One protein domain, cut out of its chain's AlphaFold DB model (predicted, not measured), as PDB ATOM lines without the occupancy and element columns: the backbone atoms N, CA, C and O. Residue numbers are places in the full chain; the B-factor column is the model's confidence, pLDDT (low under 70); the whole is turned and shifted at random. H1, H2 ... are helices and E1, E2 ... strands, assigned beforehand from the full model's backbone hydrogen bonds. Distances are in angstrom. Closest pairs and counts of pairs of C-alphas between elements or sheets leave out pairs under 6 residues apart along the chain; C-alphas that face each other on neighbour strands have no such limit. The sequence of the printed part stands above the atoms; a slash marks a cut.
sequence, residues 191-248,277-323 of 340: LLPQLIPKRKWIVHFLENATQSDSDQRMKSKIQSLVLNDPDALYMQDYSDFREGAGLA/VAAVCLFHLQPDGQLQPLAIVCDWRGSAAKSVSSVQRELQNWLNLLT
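AT A GLANCE: This is residues 191 to 248 and 277 to 323 of the 340 residues of an uncharacterized protein of Pseudocercospora eumusae (UniProt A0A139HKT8). A four-stranded antiparallel sheet, E1 to E4, is covered on one face by a helical hairpin, H2 and H3, whose two helices run across the strands. Residues 316 to 323 of H5 stick out at the end of the printed part, and H4 lies out beyond E1. The printed part has 105 residues, with H1, H2, H3, E1, H4, E2, E3, E4 and H5 along the chain; the sheet's order is E1, E2, E3, E4. The class is mixed, helices and strands, and the whole is compact, with a radius of gyration of the C-alphas of 13.8 A and spans of 40 by 31 by 28 A.

IN THESE COORDINATES: H1, residues 191 to 194, begins with C-alpha 191 at (-66.223, -18.321, 94.030). H2, residues 199 to 208, is 14.4 A long, and H3, residues 213 to 228, is 22.4 A long, from C-alpha 213 at (-95.650, -26.419, 78.691). E1 is residues 233 to 237, 13.0 A, and H4 is residues 241 to 244. E2 is residues 280 to 285, 16.5 A. E3, residues 291 to 299, is 21.6 A long and bends by 65 degrees at residue 294. E4 is residues 308 to 310. H5, residues 315 to 323, is 11.2 A long and ends with C-alpha 323 at (-86.308, -5.042, 76.268).

HOW THE PARTS SIT: The sheet is only just strongly twisted, its C-alphas lying up to 4.4 A off the best plane. E1 and E2 are antiparallel at 157 degrees, with N 234 and O 283 2.9 A apart, within hydrogen-bond range. E2, E3 and E4 form a meander, each strand the antiparallel neighbour of the one before; N 284 and O 292 are 2.8 A apart, N 298 and O 308 2.9 A. H2 and H3 are on the same face, two layers with the sheet, each at a height over the sheet of 9.6 A. H2 is over E2 and E3 and runs across the strands, at 79 degrees to E2 on the local plane. H3 is over E2 and, only just, E3, with 3 of its C-alphas on E3; it runs only just across the strands, at 62 degrees to E2 on the local plane. H3 touches H2 with residues 219 to 223 alone, at a shallow tilt of 26 degrees, opposite ways; the closest C-alphas, of Leu 206 and Lys 219, are 5.6 A apart. H1 only grazes the sheet; its closest C-alpha to E1 is Gln 194, 6.0 A from that of Gln 236. H4 and H5 are not on the sheet. In H2, H3 and H5 every O i to N i+4 pair is within hydrogen-bond range; H1 and H4 are too short for such a pair, and in each the one O i to N i+3 pair is not within range.

THE WHOLE: The C-alphas of Ala 248 and Asp 288, the two farthest apart, are 41.4 A from each other. Residues 249 to 276 are not printed, and C-alphas 248 and 277 are 12.6 A apart across the cut. Of the links that are printed whole, E3 to E4 is short and the others are tight. The mean pLDDT of the printed part is 77.3; residues 191 to 197, 210 to 211 and 308 to 323 are under 70.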
ATOM      1  N   LEU A 191     -65.742 -19.070  95.194       46.88
ATOM      2  CA  LEU A 191     -66.223 -18.321  94.030       46.88
ATOM      3  C   LEU A 191     -66.113 -19.135  92.727       46.88
ATOM      4  O   LEU A 191     -66.986 -19.041  91.870       46.88
ATOM      5  N   LEU A 192     -65.088 -19.985  92.595       47.56
ATOM      6  CA  LEU A 192     -64.891 -20.859  91.428       47.56
ATOM      7  C   LEU A 192     -65.889 -22.046  91.365       47.56
ATOM      8  O   LEU A 192     -66.477 -22.260  90.311       47.56
ATOM      9  N   PRO A 193     -66.160 -22.797  92.451       51.47
ATOM     10  CA  PRO A 193     -67.177 -23.852  92.489       51.47
ATOM     11  C   PRO A 193     -68.612 -23.352  92.642       51.47
ATOM     12  O   PRO A 193     -69.527 -24.129  92.392       51.47
ATOM     13  N   GLN A 194     -68.844 -22.096  93.050       54.53
ATOM     14  CA  GLN A 194     -70.188 -21.496  93.020       54.53
ATOM     15  C   GLN A 194     -70.763 -21.484  91.603       54.53
ATOM     16  O   GLN A 194     -71.974 -21.618  91.455       54.53
ATOM     17  N   LEU A 195     -69.882 -21.414  90.599       55.88
ATOM     18  CA  LEU A 195     -70.212 -21.504  89.186       55.88
ATOM     19  C   LEU A 195     -70.544 -22.921  88.722       55.88
ATOM     20  O   LEU A 195     -71.203 -23.051  87.701       55.88
ATOM     21  N   ILE A 196     -70.158 -23.970  89.454       64.81
ATOM     22  CA  ILE A 196     -70.440 -25.357  89.072       64.81
ATOM     23  C   ILE A 196     -71.760 -25.803  89.712       64.81
ATOM     24  O   ILE A 196     -71.943 -25.693  90.932       64.81
ATOM     25  N   PRO A 197     -72.698 -26.358  88.933       67.38
ATOM     26  CA  PRO A 197     -73.986 -26.734  89.458       67.38
ATOM     27  C   PRO A 197     -73.906 -27.819  90.533       67.38
ATOM     28  O   PRO A 197     -73.576 -28.975  90.271       67.38
ATOM     29  N   LYS A 198     -74.304 -27.491  91.766       77.44
ATOM     30  CA  LYS A 198     -74.516 -28.508  92.803       77.44
ATOM     31  C   LYS A 198     -75.690 -29.403  92.397       77.44
ATOM     32  O   LYS A 198     -76.786 -28.912  92.123       77.44
ATOM     33  N   ARG A 199     -75.500 -30.725  92.479       83.00
ATOM     34  CA  ARG A 199     -76.523 -31.741  92.153       83.00
ATOM     35  C   ARG A 199     -77.884 -31.472  92.809       83.00
ATOM     36  O   ARG A 199     -78.912 -31.685  92.174       83.00
ATOM     37  N   LYS A 200     -77.895 -30.955  94.047       88.19
ATOM     38  CA  LYS A 200     -79.125 -30.605  94.781       88.19
ATOM     39  C   LYS A 200     -80.018 -29.613  94.023       88.19
ATOM     40  O   LYS A 200     -81.234 -29.754  94.043       88.19
ATOM     41  N   TRP A 201     -79.425 -28.641  93.330       89.12
ATOM     42  CA  TRP A 201     -80.170 -27.599  92.628       89.12
ATOM     43  C   TRP A 201     -80.688 -28.074  91.279       89.12
ATOM     44  O   TRP A 201     -81.814 -27.757  90.925       89.12
ATOM     45  N   ILE A 202     -79.917 -28.897  90.562       88.31
ATOM     46  CA  ILE A 202     -80.401 -29.550  89.339       88.31
ATOM     47  C   ILE A 202     -81.665 -30.358  89.654       88.31
ATOM     48  O   ILE A 202     -82.688 -30.172  89.002       88.31
ATOM     49  N   VAL A 203     -81.616 -31.205  90.688       88.56
ATOM     50  CA  VAL A 203     -82.780 -31.987  91.136       88.56
ATOM     51  C   VAL A 203     -83.942 -31.061  91.495       88.56
ATOM     52  O   VAL A 203     -85.044 -31.245  90.988       88.56
ATOM     53  N   HIS A 204     -83.674 -30.013  92.275       87.19
ATOM     54  CA  HIS A 204     -84.676 -29.015  92.636       87.19
ATOM     55  C   HIS A 204     -85.371 -28.395  91.409       87.19
ATOM     56  O   HIS A 204     -86.601 -28.359  91.364       87.19
ATOM     57  N   PHE A 205     -84.624 -27.945  90.398       86.88
ATOM     58  CA  PHE A 205     -85.212 -27.355  89.193       86.88
ATOM     59  C   PHE A 205     -86.020 -28.375  88.377       86.88
ATOM     60  O   PHE A 205     -87.089 -28.043  87.868       86.88
ATOM     61  N   LEU A 206     -85.567 -29.629  88.294       87.12
ATOM     62  CA  LEU A 206     -86.277 -30.691  87.575       87.12
ATOM     63  C   LEU A 206     -87.584 -31.118  88.260       87.12
ATOM     64  O   LEU A 206     -88.566 -31.432  87.579       87.12
ATOM     65  N   GLU A 207     -87.605 -31.154  89.591       84.75
ATOM     66  CA  GLU A 207     -88.782 -31.534  90.379       84.75
ATOM     67  C   GLU A 207     -89.855 -30.441  90.397       84.75
ATOM     68  O   GLU A 207     -91.043 -30.755  90.423       84.75
ATOM     69  N   ASN A 208     -89.457 -29.166  90.330       80.62
ATOM     70  CA  ASN A 208     -90.381 -28.031  90.453       80.62
ATOM     71  C   ASN A 208     -90.830 -27.434  89.109       80.62
ATOM     72  O   ASN A 208     -91.753 -26.624  89.072       80.62
ATOM     73  N   ALA A 209     -90.255 -27.879  87.989       76.56
ATOM     74  CA  ALA A 209     -90.702 -27.536  86.640       76.56
ATOM     75  C   ALA A 209     -91.920 -28.386  86.212       76.56
ATOM     76  O   ALA A 209     -91.789 -29.304  85.401       76.56
ATOM     77  N   THR A 210     -93.098 -28.152  86.805       65.88
ATOM     78  CA  THR A 210     -94.260 -29.057  86.645       65.88
ATOM     79  C   THR A 210     -95.558 -28.415  86.164       65.88
ATOM     80  O   THR A 210     -96.492 -29.156  85.867       65.88
ATOM     81  N   GLN A 211     -95.652 -27.087  86.039       66.00
ATOM     82  CA  GLN A 211     -96.960 -26.430  85.910       66.00
ATOM     83  C   GLN A 211     -97.340 -25.983  84.491       66.00
ATOM     84  O   GLN A 211     -98.528 -25.819  84.225       66.00
ATOM     85  N   SER A 212     -96.385 -25.791  83.577       73.38
ATOM     86  CA  SER A 212     -96.656 -25.276  82.224       73.38
ATOM     87  C   SER A 212     -95.884 -26.000  81.116       73.38
ATOM     88  O   SER A 212     -94.836 -26.600  81.360       73.38
ATOM     89  N   ASP A 213     -96.357 -25.892  79.871       77.19
ATOM     90  CA  ASP A 213     -95.650 -26.419  78.691       77.19
ATOM     91  C   ASP A 213     -94.241 -25.822  78.546       77.19
ATOM     92  O   ASP A 213     -93.303 -26.507  78.128       77.19
ATOM     93  N   SER A 214     -94.062 -24.551  78.928       73.75
ATOM     94  CA  SER A 214     -92.745 -23.909  79.006       73.75
ATOM     95  C   SER A 214     -91.843 -24.562  80.053       73.75
ATOM     96  O   SER A 214     -90.668 -24.796  79.767       73.75
ATOM     97  N   ASP A 215     -92.387 -24.927  81.216       76.31
ATOM     98  CA  ASP A 215     -91.623 -25.611  82.265       76.31
ATOM     99  C   ASP A 215     -91.184 -26.997  81.800       76.31
ATOM    100  O   ASP A 215     -90.037 -27.378  82.009       76.31
ATOM    101  N   GLN A 216     -92.055 -27.734  81.101       81.62
ATOM    102  CA  GLN A 216     -91.722 -29.058  80.567       81.62
ATOM    103  C   GLN A 216     -90.636 -28.993  79.486       81.62
ATOM    104  O   GLN A 216     -89.727 -29.831  79.459       81.62
ATOM    105  N   ARG A 217     -90.671 -27.970  78.617       83.44
ATOM    106  CA  ARG A 217     -89.594 -27.718  77.643       83.44
ATOM    107  C   ARG A 217     -88.276 -27.396  78.340       83.44
ATOM    108  O   ARG A 217     -87.246 -27.962  77.974       83.44
ATOM    109  N   MET A 218     -88.302 -26.532  79.355       84.06
ATOM    110  CA  MET A 218     -87.099 -26.177  80.107       84.06
ATOM    111  C   MET A 218     -86.545 -27.376  80.881       84.06
ATOM    112  O   MET A 218     -85.347 -27.637  80.841       84.06
ATOM    113  N   LYS A 219     -87.417 -28.166  81.510       87.56
ATOM    114  CA  LYS A 219     -87.067 -29.419  82.180       87.56
ATOM    115  C   LYS A 219     -86.368 -30.384  81.231       87.56
ATOM    116  O   LYS A 219     -85.291 -30.872  81.559       87.56
ATOM    117  N   SER A 220     -86.932 -30.600  80.044       89.81
ATOM    118  CA  SER A 220     -86.339 -31.467  79.017       89.81
ATOM    119  C   SER A 220     -84.967 -30.955  78.572       89.81
ATOM    120  O   SER A 220     -84.025 -31.734  78.429       89.81
ATOM    121  N   LYS A 221     -84.819 -29.632  78.419       89.62
ATOM    122  CA  LYS A 221     -83.535 -28.997  78.102       89.62
ATOM    123  C   LYS A 221     -82.504 -29.217  79.210       89.62
ATOM    124  O   LYS A 221     -81.401 -29.660  78.913       89.62
ATOM    125  N   ILE A 222     -82.862 -28.971  80.471       90.25
ATOM    126  CA  ILE A 222     -81.976 -29.205  81.620       90.25
ATOM    127  C   ILE A 222     -81.585 -30.687  81.692       90.25
ATOM    128  O   ILE A 222     -80.407 -30.986  81.839       90.25
ATOM    129  N   GLN A 223     -82.529 -31.622  81.528       93.00
ATOM    130  CA  GLN A 223     -82.237 -33.064  81.516       93.00
ATOM    131  C   GLN A 223     -81.253 -33.443  80.408       93.00
ATOM    132  O   GLN A 223     -80.304 -34.177  80.665       93.00
ATOM    133  N   SER A 224     -81.454 -32.919  79.197       93.44
ATOM    134  CA  SER A 224     -80.538 -33.140  78.076       93.44
ATOM    135  C   SER A 224     -79.138 -32.615  78.380       93.44
ATOM    136  O   SER A 224     -78.165 -33.309  78.111       93.44
ATOM    137  N   LEU A 225     -79.022 -31.414  78.953       91.44
ATOM    138  CA  LEU A 225     -77.726 -30.825  79.294       91.44
ATOM    139  C   LEU A 225     -77.019 -31.623  80.391       91.44
ATOM    140  O   LEU A 225     -75.855 -31.952  80.248       91.44
ATOM    141  N   VAL A 226     -77.734 -32.048  81.432       91.69
ATOM    142  CA  VAL A 226     -77.156 -32.880  82.503       91.69
ATOM    143  C   VAL A 226     -76.601 -34.208  81.974       91.69
ATOM    144  O   VAL A 226     -75.615 -34.707  82.511       91.69
ATOM    145  N   LEU A 227     -77.237 -34.795  80.956       92.00
ATOM    146  CA  LEU A 227     -76.815 -36.073  80.376       92.00
ATOM    147  C   LEU A 227     -75.696 -35.927  79.343       92.00
ATOM    148  O   LEU A 227     -74.800 -36.764  79.306       92.00
ATOM    149  N   ASN A 228     -75.780 -34.905  78.490       92.75
ATOM    150  CA  ASN A 228     -74.932 -34.789  77.306       92.75
ATOM    151  C   ASN A 228     -73.771 -33.807  77.488       92.75
ATOM    152  O   ASN A 228     -72.737 -33.989  76.854       92.75
ATOM    153  N   ASP A 229     -73.947 -32.773  78.311       90.38
ATOM    154  CA  ASP A 229     -72.974 -31.693  78.486       90.38
ATOM    155  C   ASP A 229     -73.088 -31.033  79.880       90.38
ATOM    156  O   ASP A 229     -73.542 -29.890  80.020       90.38
ATOM    157  N   PRO A 230     -72.756 -31.770  80.958       87.62
ATOM    158  CA  PRO A 230     -72.883 -31.258  82.321       87.62
ATOM    159  C   PRO A 230     -71.918 -30.100  82.616       87.62
ATOM    160  O   PRO A 230     -72.220 -29.279  83.482       87.62
ATOM    161  N   ASP A 231     -70.800 -30.012  81.891       88.06
ATOM    162  CA  ASP A 231     -69.777 -28.973  82.061       88.06
ATOM    163  C   ASP A 231     -70.203 -27.624  81.451       88.06
ATOM    164  O   ASP A 231     -69.671 -26.573  81.814       88.06
ATOM    165  N   ALA A 232     -71.205 -27.628  80.567       87.75
ATOM    166  CA  ALA A 232     -71.833 -26.417  80.046       87.75
ATOM    167  C   ALA A 232     -72.878 -25.812  80.995       87.75
ATOM    168  O   ALA A 232     -73.423 -24.744  80.706       87.75
ATOM    169  N   LEU A 233     -73.202 -26.453  82.120       89.69
ATOM    170  CA  LEU A 233     -74.130 -25.894  83.098       89.69
ATOM    171  C   LEU A 233     -73.376 -25.084  84.149       89.69
ATOM    172  O   LEU A 233     -72.371 -25.530  84.691       89.69
ATOM    173  N   TYR A 234     -73.920 -23.914  84.478       86.25
ATOM    174  CA  TYR A 234     -73.349 -23.000  85.462       86.25
ATOM    175  C   TYR A 234     -74.393 -22.564  86.481       86.25
ATOM    176  O   TYR A 234     -75.590 -22.580  86.199       86.25
ATOM    177  N   MET A 235     -73.964 -22.152  87.671       87.81
ATOM    178  CA  MET A 235     -74.874 -21.669  88.704       87.81
ATOM    179  C   MET A 235     -74.367 -20.415  89.407       87.81
ATOM    180  O   MET A 235     -73.181 -20.133  89.466       87.81
ATOM    181  N   GLN A 236     -75.302 -19.645  89.935       85.56
ATOM    182  CA  GLN A 236     -75.053 -18.596  90.904       85.56
ATOM    183  C   GLN A 236     -75.926 -18.913  92.118       85.56
ATOM    184  O   GLN A 236     -77.150 -18.892  92.017       85.56
ATOM    185  N   ASP A 237     -75.299 -19.304  93.226       90.50
ATOM    186  CA  ASP A 237     -75.972 -19.819  94.423       90.50
ATOM    187  C   ASP A 237     -75.776 -18.851  95.595       90.50
ATOM    188  O   ASP A 237     -74.732 -18.888  96.240       90.50
ATOM    189  N   TYR A 238     -76.785 -18.014  95.866       90.69
ATOM    190  CA  TYR A 238     -76.850 -17.108  97.022       90.69
ATOM    191  C   TYR A 238     -77.780 -17.630  98.125       90.69
ATOM    192  O   TYR A 238     -78.290 -16.866  98.948       90.69
ATOM    193  N   SER A 239     -78.056 -18.938  98.138       90.81
ATOM    194  CA  SER A 239     -78.963 -19.550  99.118       90.81
ATOM    195  C   SER A 239     -78.479 -19.440 100.570       90.81
ATOM    196  O   SER A 239     -79.283 -19.562 101.494       90.81
ATOM    197  N   ASP A 240     -77.183 -19.208 100.765       90.62
ATOM    198  CA  ASP A 240     -76.500 -19.058 102.048       90.62
ATOM    199  C   ASP A 240     -76.656 -17.660 102.662       90.62
ATOM    200  O   ASP A 240     -76.404 -17.494 103.854       90.62
ATOM    201  N   PHE A 241     -77.139 -16.661 101.915       92.00
ATOM    202  CA  PHE A 241     -77.277 -15.284 102.410       92.00
ATOM    203  C   PHE A 241     -78.114 -15.176 103.687       92.00
ATOM    204  O   PHE A 241     -77.841 -14.336 104.541       92.00
ATOM    205  N   ARG A 242     -79.127 -16.034 103.845       90.81
ATOM    206  CA  ARG A 242     -79.959 -16.073 105.057       90.81
ATOM    207  C   ARG A 242     -79.184 -16.581 106.260       90.81
ATOM    208  O   ARG A 242     -79.259 -15.971 107.318       90.81
ATOM    209  N   GLU A 243     -78.432 -17.661 106.081       90.62
ATOM    210  CA  GLU A 243     -77.574 -18.219 107.126       90.62
ATOM    211  C   GLU A 243     -76.478 -17.219 107.506       90.62
ATOM    212  O   GLU A 243     -76.320 -16.910 108.684       90.62
ATOM    213  N   GLY A 244     -75.806 -16.628 106.513       88.38
ATOM    214  CA  GLY A 244     -74.768 -15.618 106.726       88.38
ATOM    215  C   GLY A 244     -75.271 -14.349 107.419       88.38
ATOM    216  O   GLY A 244     -74.533 -13.743 108.189       88.38
ATOM    217  N   ALA A 245     -76.531 -13.966 107.197       88.00
ATOM    218  CA  ALA A 245     -77.172 -12.844 107.883       88.00
ATOM    219  C   ALA A 245     -77.849 -13.230 109.215       88.00
ATOM    220  O   ALA A 245     -78.458 -12.372 109.852       88.00
ATOM    221  N   GLY A 246     -77.803 -14.505 109.627       90.50
ATOM    222  CA  GLY A 246     -78.476 -14.990 110.838       90.50
ATOM    223  C   GLY A 246     -80.009 -14.921 110.781       90.50
ATOM    224  O   GLY A 246     -80.666 -14.830 111.816       90.50
ATOM    225  N   LEU A 247     -80.597 -14.933 109.582       91.25
ATOM    226  CA  LEU A 247     -82.035 -14.783 109.363       91.25
ATOM    227  C   LEU A 247     -82.748 -16.136 109.324       91.25
ATOM    228  O   LEU A 247     -82.313 -17.081 108.662       91.25
ATOM    229  N   ALA A 248     -83.918 -16.211 109.961       90.75
ATOM    230  CA  ALA A 248     -84.773 -17.388 109.860       90.75
ATOM    231  C   ALA A 248     -85.300 -17.577 108.424       90.75
ATOM    232  O   ALA A 248     -85.548 -16.615 107.694       90.75
ATOM    233  N   VAL A 277     -82.748 -10.803  98.804       91.31
ATOM    234  CA  VAL A 277     -83.183 -12.178  98.540       91.31
ATOM    235  C   VAL A 277     -82.001 -13.148  98.516       91.31
ATOM    236  O   VAL A 277     -80.884 -12.765  98.174       91.31
ATOM    237  N   ALA A 278     -82.261 -14.420  98.826       91.25
ATOM    238  CA  ALA A 278     -81.294 -15.514  98.707       91.25
ATOM    239  C   ALA A 278     -81.479 -16.264  97.372       91.25
ATOM    240  O   ALA A 278     -81.989 -17.387  97.342       91.25
ATOM    241  N   ALA A 279     -81.169 -15.603  96.255       90.19
ATOM    242  CA  ALA A 279     -81.483 -16.103  94.915       90.19
ATOM    243  C   ALA A 279     -80.582 -17.265  94.458       90.19
ATOM    244  O   ALA A 279     -79.418 -17.366  94.842       90.19
ATOM    245  N   VAL A 280     -81.102 -18.124  93.579       89.81
ATOM    246  CA  VAL A 280     -80.326 -19.188  92.923       89.81
ATOM    247  C   VAL A 280     -80.646 -19.212  91.438       89.81
ATOM    248  O   VAL A 280     -81.797 -19.416  91.065       89.81
ATOM    249  N   CYS A 281     -79.637 -19.046  90.589       88.06
ATOM    250  CA  CYS A 281     -79.799 -18.974  89.138       88.06
ATOM    251  C   CYS A 281     -79.032 -20.110  88.456       88.06
ATOM    252  O   CYS A 281     -77.846 -20.292  88.717       88.06
ATOM    253  N   LEU A 282     -79.692 -20.847  87.562       88.38
ATOM    254  CA  LEU A 282     -79.077 -21.861  86.704       88.38
ATOM    255  C   LEU A 282     -78.868 -21.289  85.302       88.38
ATOM    256  O   LEU A 282     -79.779 -20.680  84.740       88.38
ATOM    257  N   PHE A 283     -77.704 -21.549  84.722       85.44
ATOM    258  CA  PHE A 283     -77.298 -21.081  83.406       85.44
ATOM    259  C   PHE A 283     -76.767 -22.223  82.537       85.44
ATOM    260  O   PHE A 283     -76.341 -23.262  83.036       85.44
ATOM    261  N   HIS A 284     -76.766 -21.990  81.230       87.50
ATOM    262  CA  HIS A 284     -76.151 -22.831  80.213       87.50
ATOM    263  C   HIS A 284     -75.187 -21.991  79.377       87.50
ATOM    264  O   HIS A 284     -75.602 -21.002  78.774       87.50
ATOM    265  N   LEU A 285     -73.917 -22.378  79.349       84.44
ATOM    266  CA  LEU A 285     -72.903 -21.813  78.473       84.44
ATOM    267  C   LEU A 285     -73.031 -22.461  77.097       84.44
ATOM    268  O   LEU A 285     -72.703 -23.628  76.911       84.44
ATOM    269  N   GLN A 286     -73.533 -21.701  76.136       84.88
ATOM    270  CA  GLN A 286     -73.704 -22.173  74.772       84.88
ATOM    271  C   GLN A 286     -72.348 -22.303  74.049       84.88
ATOM    272  O   GLN A 286     -71.383 -21.628  74.420       84.88
ATOM    273  N   PRO A 287     -72.264 -23.113  72.973       86.38
ATOM    274  CA  PRO A 287     -71.026 -23.293  72.203       86.38
ATOM    275  C   PRO A 287     -70.453 -22.008  71.584       86.38
ATOM    276  O   PRO A 287     -69.266 -21.947  71.281       86.38
ATOM    277  N   ASP A 288     -71.285 -20.984  71.388       84.50
ATOM    278  CA  ASP A 288     -70.884 -19.658  70.903       84.50
ATOM    279  C   ASP A 288     -70.293 -18.757  72.008       84.50
ATOM    280  O   ASP A 288     -69.946 -17.604  71.753       84.50
ATOM    281  N   GLY A 289     -70.180 -19.276  73.236       77.69
ATOM    282  CA  GLY A 289     -69.689 -18.563  74.411       77.69
ATOM    283  C   GLY A 289     -70.755 -17.746  75.144       77.69
ATOM    284  O   GLY A 289     -70.423 -17.068  76.118       77.69
ATOM    285  N   GLN A 290     -72.027 -17.785  74.725       76.88
ATOM    286  CA  GLN A 290     -73.093 -17.038  75.396       76.88
ATOM    287  C   GLN A 290     -73.659 -17.784  76.605       76.88
ATOM    288  O   GLN A 290     -74.118 -18.922  76.503       76.88
ATOM    289  N   LEU A 291     -73.727 -17.097  77.747       79.56
ATOM    290  CA  LEU A 291     -74.335 -17.623  78.965       79.56
ATOM    291  C   LEU A 291     -75.849 -17.352  78.983       79.56
ATOM    292  O   LEU A 291     -76.292 -16.211  79.108       79.56
ATOM    293  N   GLN A 292     -76.651 -18.408  78.879       82.56
ATOM    294  CA  GLN A 292     -78.111 -18.339  78.845       82.56
ATOM    295  C   GLN A 292     -78.723 -18.713  80.206       82.56
ATOM    296  O   GLN A 292     -78.484 -19.825  80.677       82.56
ATOM    297  N   PRO A 293     -79.569 -17.867  80.826       85.38
ATOM    298  CA  PRO A 293     -80.305 -18.247  82.030       85.38
ATOM    299  C   PRO A 293     -81.370 -19.305  81.706       85.38
ATOM    300  O   PRO A 293     -82.106 -19.181  80.727       85.38
ATOM    301  N   LEU A 294     -81.453 -20.341  82.539       84.88
ATOM    302  CA  LEU A 294     -82.421 -21.436  82.418       84.88
ATOM    303  C   LEU A 294     -83.512 -21.378  83.493       84.88
ATOM    304  O   LEU A 294     -84.678 -21.634  83.202       84.88
ATOM    305  N   ALA A 295     -83.150 -21.073  84.740       84.50
ATOM    306  CA  ALA A 295     -84.098 -21.049  85.854       84.50
ATOM    307  C   ALA A 295     -83.612 -20.146  86.991       84.50
ATOM    308  O   ALA A 295     -82.406 -20.026  87.204       84.50
ATOM    309  N   ILE A 296     -84.552 -19.545  87.731       83.88
ATOM    310  CA  ILE A 296     -84.253 -18.710  88.900       83.88
ATOM    311  C   ILE A 296     -85.173 -19.081  90.072       83.88
ATOM    312  O   ILE A 296     -86.401 -19.084  89.966       83.88
ATOM    313  N   VAL A 297     -84.570 -19.358  91.224       88.38
ATOM    314  CA  VAL A 297     -85.220 -19.257  92.531       88.38
ATOM    315  C   VAL A 297     -85.017 -17.827  93.010       88.38
ATOM    316  O   VAL A 297     -83.878 -17.415  93.205       88.38
ATOM    317  N   CYS A 298     -86.094 -17.058  93.171       87.19
ATOM    318  CA  CYS A 298     -85.987 -15.640  93.515       87.19
ATOM    319  C   CYS A 298     -85.494 -15.446  94.951       87.19
ATOM    320  O   CYS A 298     -84.628 -14.616  95.177       87.19
ATOM    321  N   ASP A 299     -86.017 -16.221  95.905       89.56
ATOM    322  CA  ASP A 299     -85.619 -16.181  97.316       89.56
ATOM    323  C   ASP A 299     -85.732 -17.582  97.925       89.56
ATOM    324  O   ASP A 299     -86.837 -18.089  98.144       89.56
ATOM    325  N   TRP A 300     -84.591 -18.228  98.164       91.06
ATOM    326  CA  TRP A 300     -84.543 -19.553  98.763       91.06
ATOM    327  C   TRP A 300     -84.858 -19.505 100.259       91.06
ATOM    328  O   TRP A 300     -84.120 -18.930 101.051       91.06
ATOM    329  N   ARG A 301     -85.924 -20.197 100.665       89.88
ATOM    330  CA  ARG A 301     -86.397 -20.305 102.059       89.88
ATOM    331  C   ARG A 301     -86.305 -21.732 102.607       89.88
ATOM    332  O   ARG A 301     -87.149 -22.183 103.382       89.88
ATOM    333  N   GLY A 302     -85.291 -22.479 102.168       87.00
ATOM    334  CA  GLY A 302     -85.001 -23.844 102.623       87.00
ATOM    335  C   GLY A 302     -85.777 -24.957 101.912       87.00
ATOM    336  O   GLY A 302     -85.393 -26.120 102.021       87.00
ATOM    337  N   SER A 303     -86.839 -24.642 101.166       85.31
ATOM    338  CA  SER A 303     -87.521 -25.605 100.293       85.31
ATOM    339  C   SER A 303     -88.236 -24.920  99.134       85.31
ATOM    340  O   SER A 303     -88.592 -23.747  99.229       85.31
ATOM    341  N   ALA A 304     -88.512 -25.662  98.060       77.31
ATOM    342  CA  ALA A 304     -89.256 -25.149  96.909       77.31
ATOM    343  C   ALA A 304     -90.644 -24.621  97.281       77.31
ATOM    344  O   ALA A 304     -91.010 -23.532  96.870       77.31
ATOM    345  N   ALA A 305     -91.373 -25.356  98.125       76.94
ATOM    346  CA  ALA A 305     -92.717 -24.984  98.563       76.94
ATOM    347  C   ALA A 305     -92.758 -23.665  99.353       76.94
ATOM    348  O   ALA A 305     -93.783 -22.993  99.380       76.94
ATOM    349  N   LYS A 306     -91.651 -23.309 100.018       78.56
ATOM    350  CA  LYS A 306     -91.515 -22.067 100.792       78.56
ATOM    351  C   LYS A 306     -90.837 -20.949 100.003       78.56
ATOM    352  O   LYS A 306     -90.820 -19.818 100.472       78.56
ATOM    353  N   SER A 307     -90.249 -21.271  98.856       75.94
ATOM    354  CA  SER A 307     -89.491 -20.336  98.031       75.94
ATOM    355  C   SER A 307     -90.341 -19.889  96.855       75.94
ATOM    356  O   SER A 307     -91.083 -20.678  96.272       75.94
ATOM    357  N   VAL A 308     -90.186 -18.637  96.440       64.94
ATOM    358  CA  VAL A 308     -90.718 -18.215  95.144       64.94
ATOM    359  C   VAL A 308     -89.746 -18.724  94.083       64.94
ATOM    360  O   VAL A 308     -88.683 -18.144  93.867       64.94
ATOM    361  N   SER A 309     -90.072 -19.863  93.475       52.53
ATOM    362  CA  SER A 309     -89.350 -20.391  92.317       52.53
ATOM    363  C   SER A 309     -90.105 -20.014  91.047       52.53
ATOM    364  O   SER A 309     -91.320 -20.189  90.963       52.53
ATOM    365  N   SER A 310     -89.399 -19.458  90.061       50.03
ATOM    366  CA  SER A 310     -89.976 -19.189  88.748       50.03
ATOM    367  C   SER A 310     -89.103 -19.842  87.678       50.03
ATOM    368  O   SER A 310     -87.968 -19.445  87.416       50.03
ATOM    369  N   VAL A 311     -89.633 -20.880  87.036       52.34
ATOM    370  CA  VAL A 311     -89.082 -21.368  85.772       52.34
ATOM    371  C   VAL A 311     -89.650 -20.446  84.697       52.34
ATOM    372  O   VAL A 311     -90.791 -20.574  84.287       52.34
ATOM    373  N   GLN A 312     -88.904 -19.387  84.376       45.44
ATOM    374  CA  GLN A 312     -89.134 -18.448  83.266       45.44
ATOM    375  C   GLN A 312     -90.575 -17.906  83.046       45.44
ATOM    376  O   GLN A 312     -90.889 -17.426  81.961       45.44
ATOM    377  N   ARG A 313     -91.459 -17.904  84.056       41.53
ATOM    378  CA  ARG A 313     -92.845 -17.408  83.908       41.53
ATOM    379  C   ARG A 313     -92.992 -15.895  84.124       41.53
ATOM    380  O   ARG A 313     -93.870 -15.282  83.531       41.53
ATOM    381  N   GLU A 314     -92.116 -15.275  84.917       43.47
ATOM    382  CA  GLU A 314     -92.143 -13.821  85.189       43.47
ATOM    383  C   GLU A 314     -90.969 -13.054  84.583       43.47
ATOM    384  O   GLU A 314     -91.122 -11.881  84.236       43.47
ATOM    385  N   LEU A 315     -89.829 -13.711  84.354       42.78
ATOM    386  CA  LEU A 315     -88.702 -13.088  83.662       42.78
ATOM    387  C   LEU A 315     -89.055 -12.694  82.239       42.78
ATOM    388  O   LEU A 315     -88.544 -11.686  81.800       42.78
ATOM    389  N   GLN A 316     -89.954 -13.386  81.534       39.50
ATOM    390  CA  GLN A 316     -90.376 -12.934  80.204       39.50
ATOM    391  C   GLN A 316     -91.190 -11.628  80.276       39.50
ATOM    392  O   GLN A 316     -91.045 -10.784  79.405       39.50
ATOM    393  N   ASN A 317     -91.977 -11.400  81.334       41.84
ATOM    394  CA  ASN A 317     -92.712 -10.142  81.522       41.84
ATOM    395  C   ASN A 317     -91.775  -8.996  81.938       41.84
ATOM    396  O   ASN A 317     -91.882  -7.891  81.409       41.84
ATOM    397  N   TRP A 318     -90.806  -9.269  82.817       41.88
ATOM    398  CA  TRP A 318     -89.783  -8.299  83.227       41.88
ATOM    399  C   TRP A 318     -88.729  -8.036  82.143       41.88
ATOM    400  O   TRP A 318     -88.340  -6.889  81.939       41.88
ATOM    401  N   LEU A 319     -88.308  -9.057  81.396       41.06
ATOM    402  CA  LEU A 319     -87.445  -8.937  80.221       41.06
ATOM    403  C   LEU A 319     -88.193  -8.262  79.083       41.06
ATOM    404  O   LEU A 319     -87.581  -7.444  78.426       41.06
ATOM    405  N   ASN A 320     -89.492  -8.486  78.868       37.50
ATOM    406  CA  ASN A 320     -90.250  -7.692  77.897       37.50
ATOM    407  C   ASN A 320     -90.312  -6.215  78.321       37.50
ATOM    408  O   ASN A 320     -90.131  -5.354  77.470       37.50
ATOM    409  N   LEU A 321     -90.461  -5.904  79.616       36.56
ATOM    410  CA  LEU A 321     -90.390  -4.535  80.158       36.56
ATOM    411  C   LEU A 321     -88.991  -3.897  80.051       36.56
ATOM    412  O   LEU A 321     -88.887  -2.697  79.799       36.56
ATOM    413  N   LEU A 322     -87.921  -4.677  80.223       31.34
ATOM    414  CA  LEU A 322     -86.532  -4.231  80.051       31.34
ATOM    415  C   LEU A 322     -86.157  -4.105  78.566       31.34
ATOM    416  O   LEU A 322     -85.567  -3.107  78.171       31.34
ATOM    417  N   THR A 323     -86.570  -5.043  77.717       30.67
ATOM    418  CA  THR A 323     -86.308  -5.042  76.268       30.67
ATOM    419  C   THR A 323     -87.098  -3.927  75.578       30.67
ATOM    420  O   THR A 323     -86.524  -3.219  74.757       30.67
TER     421      THR A 323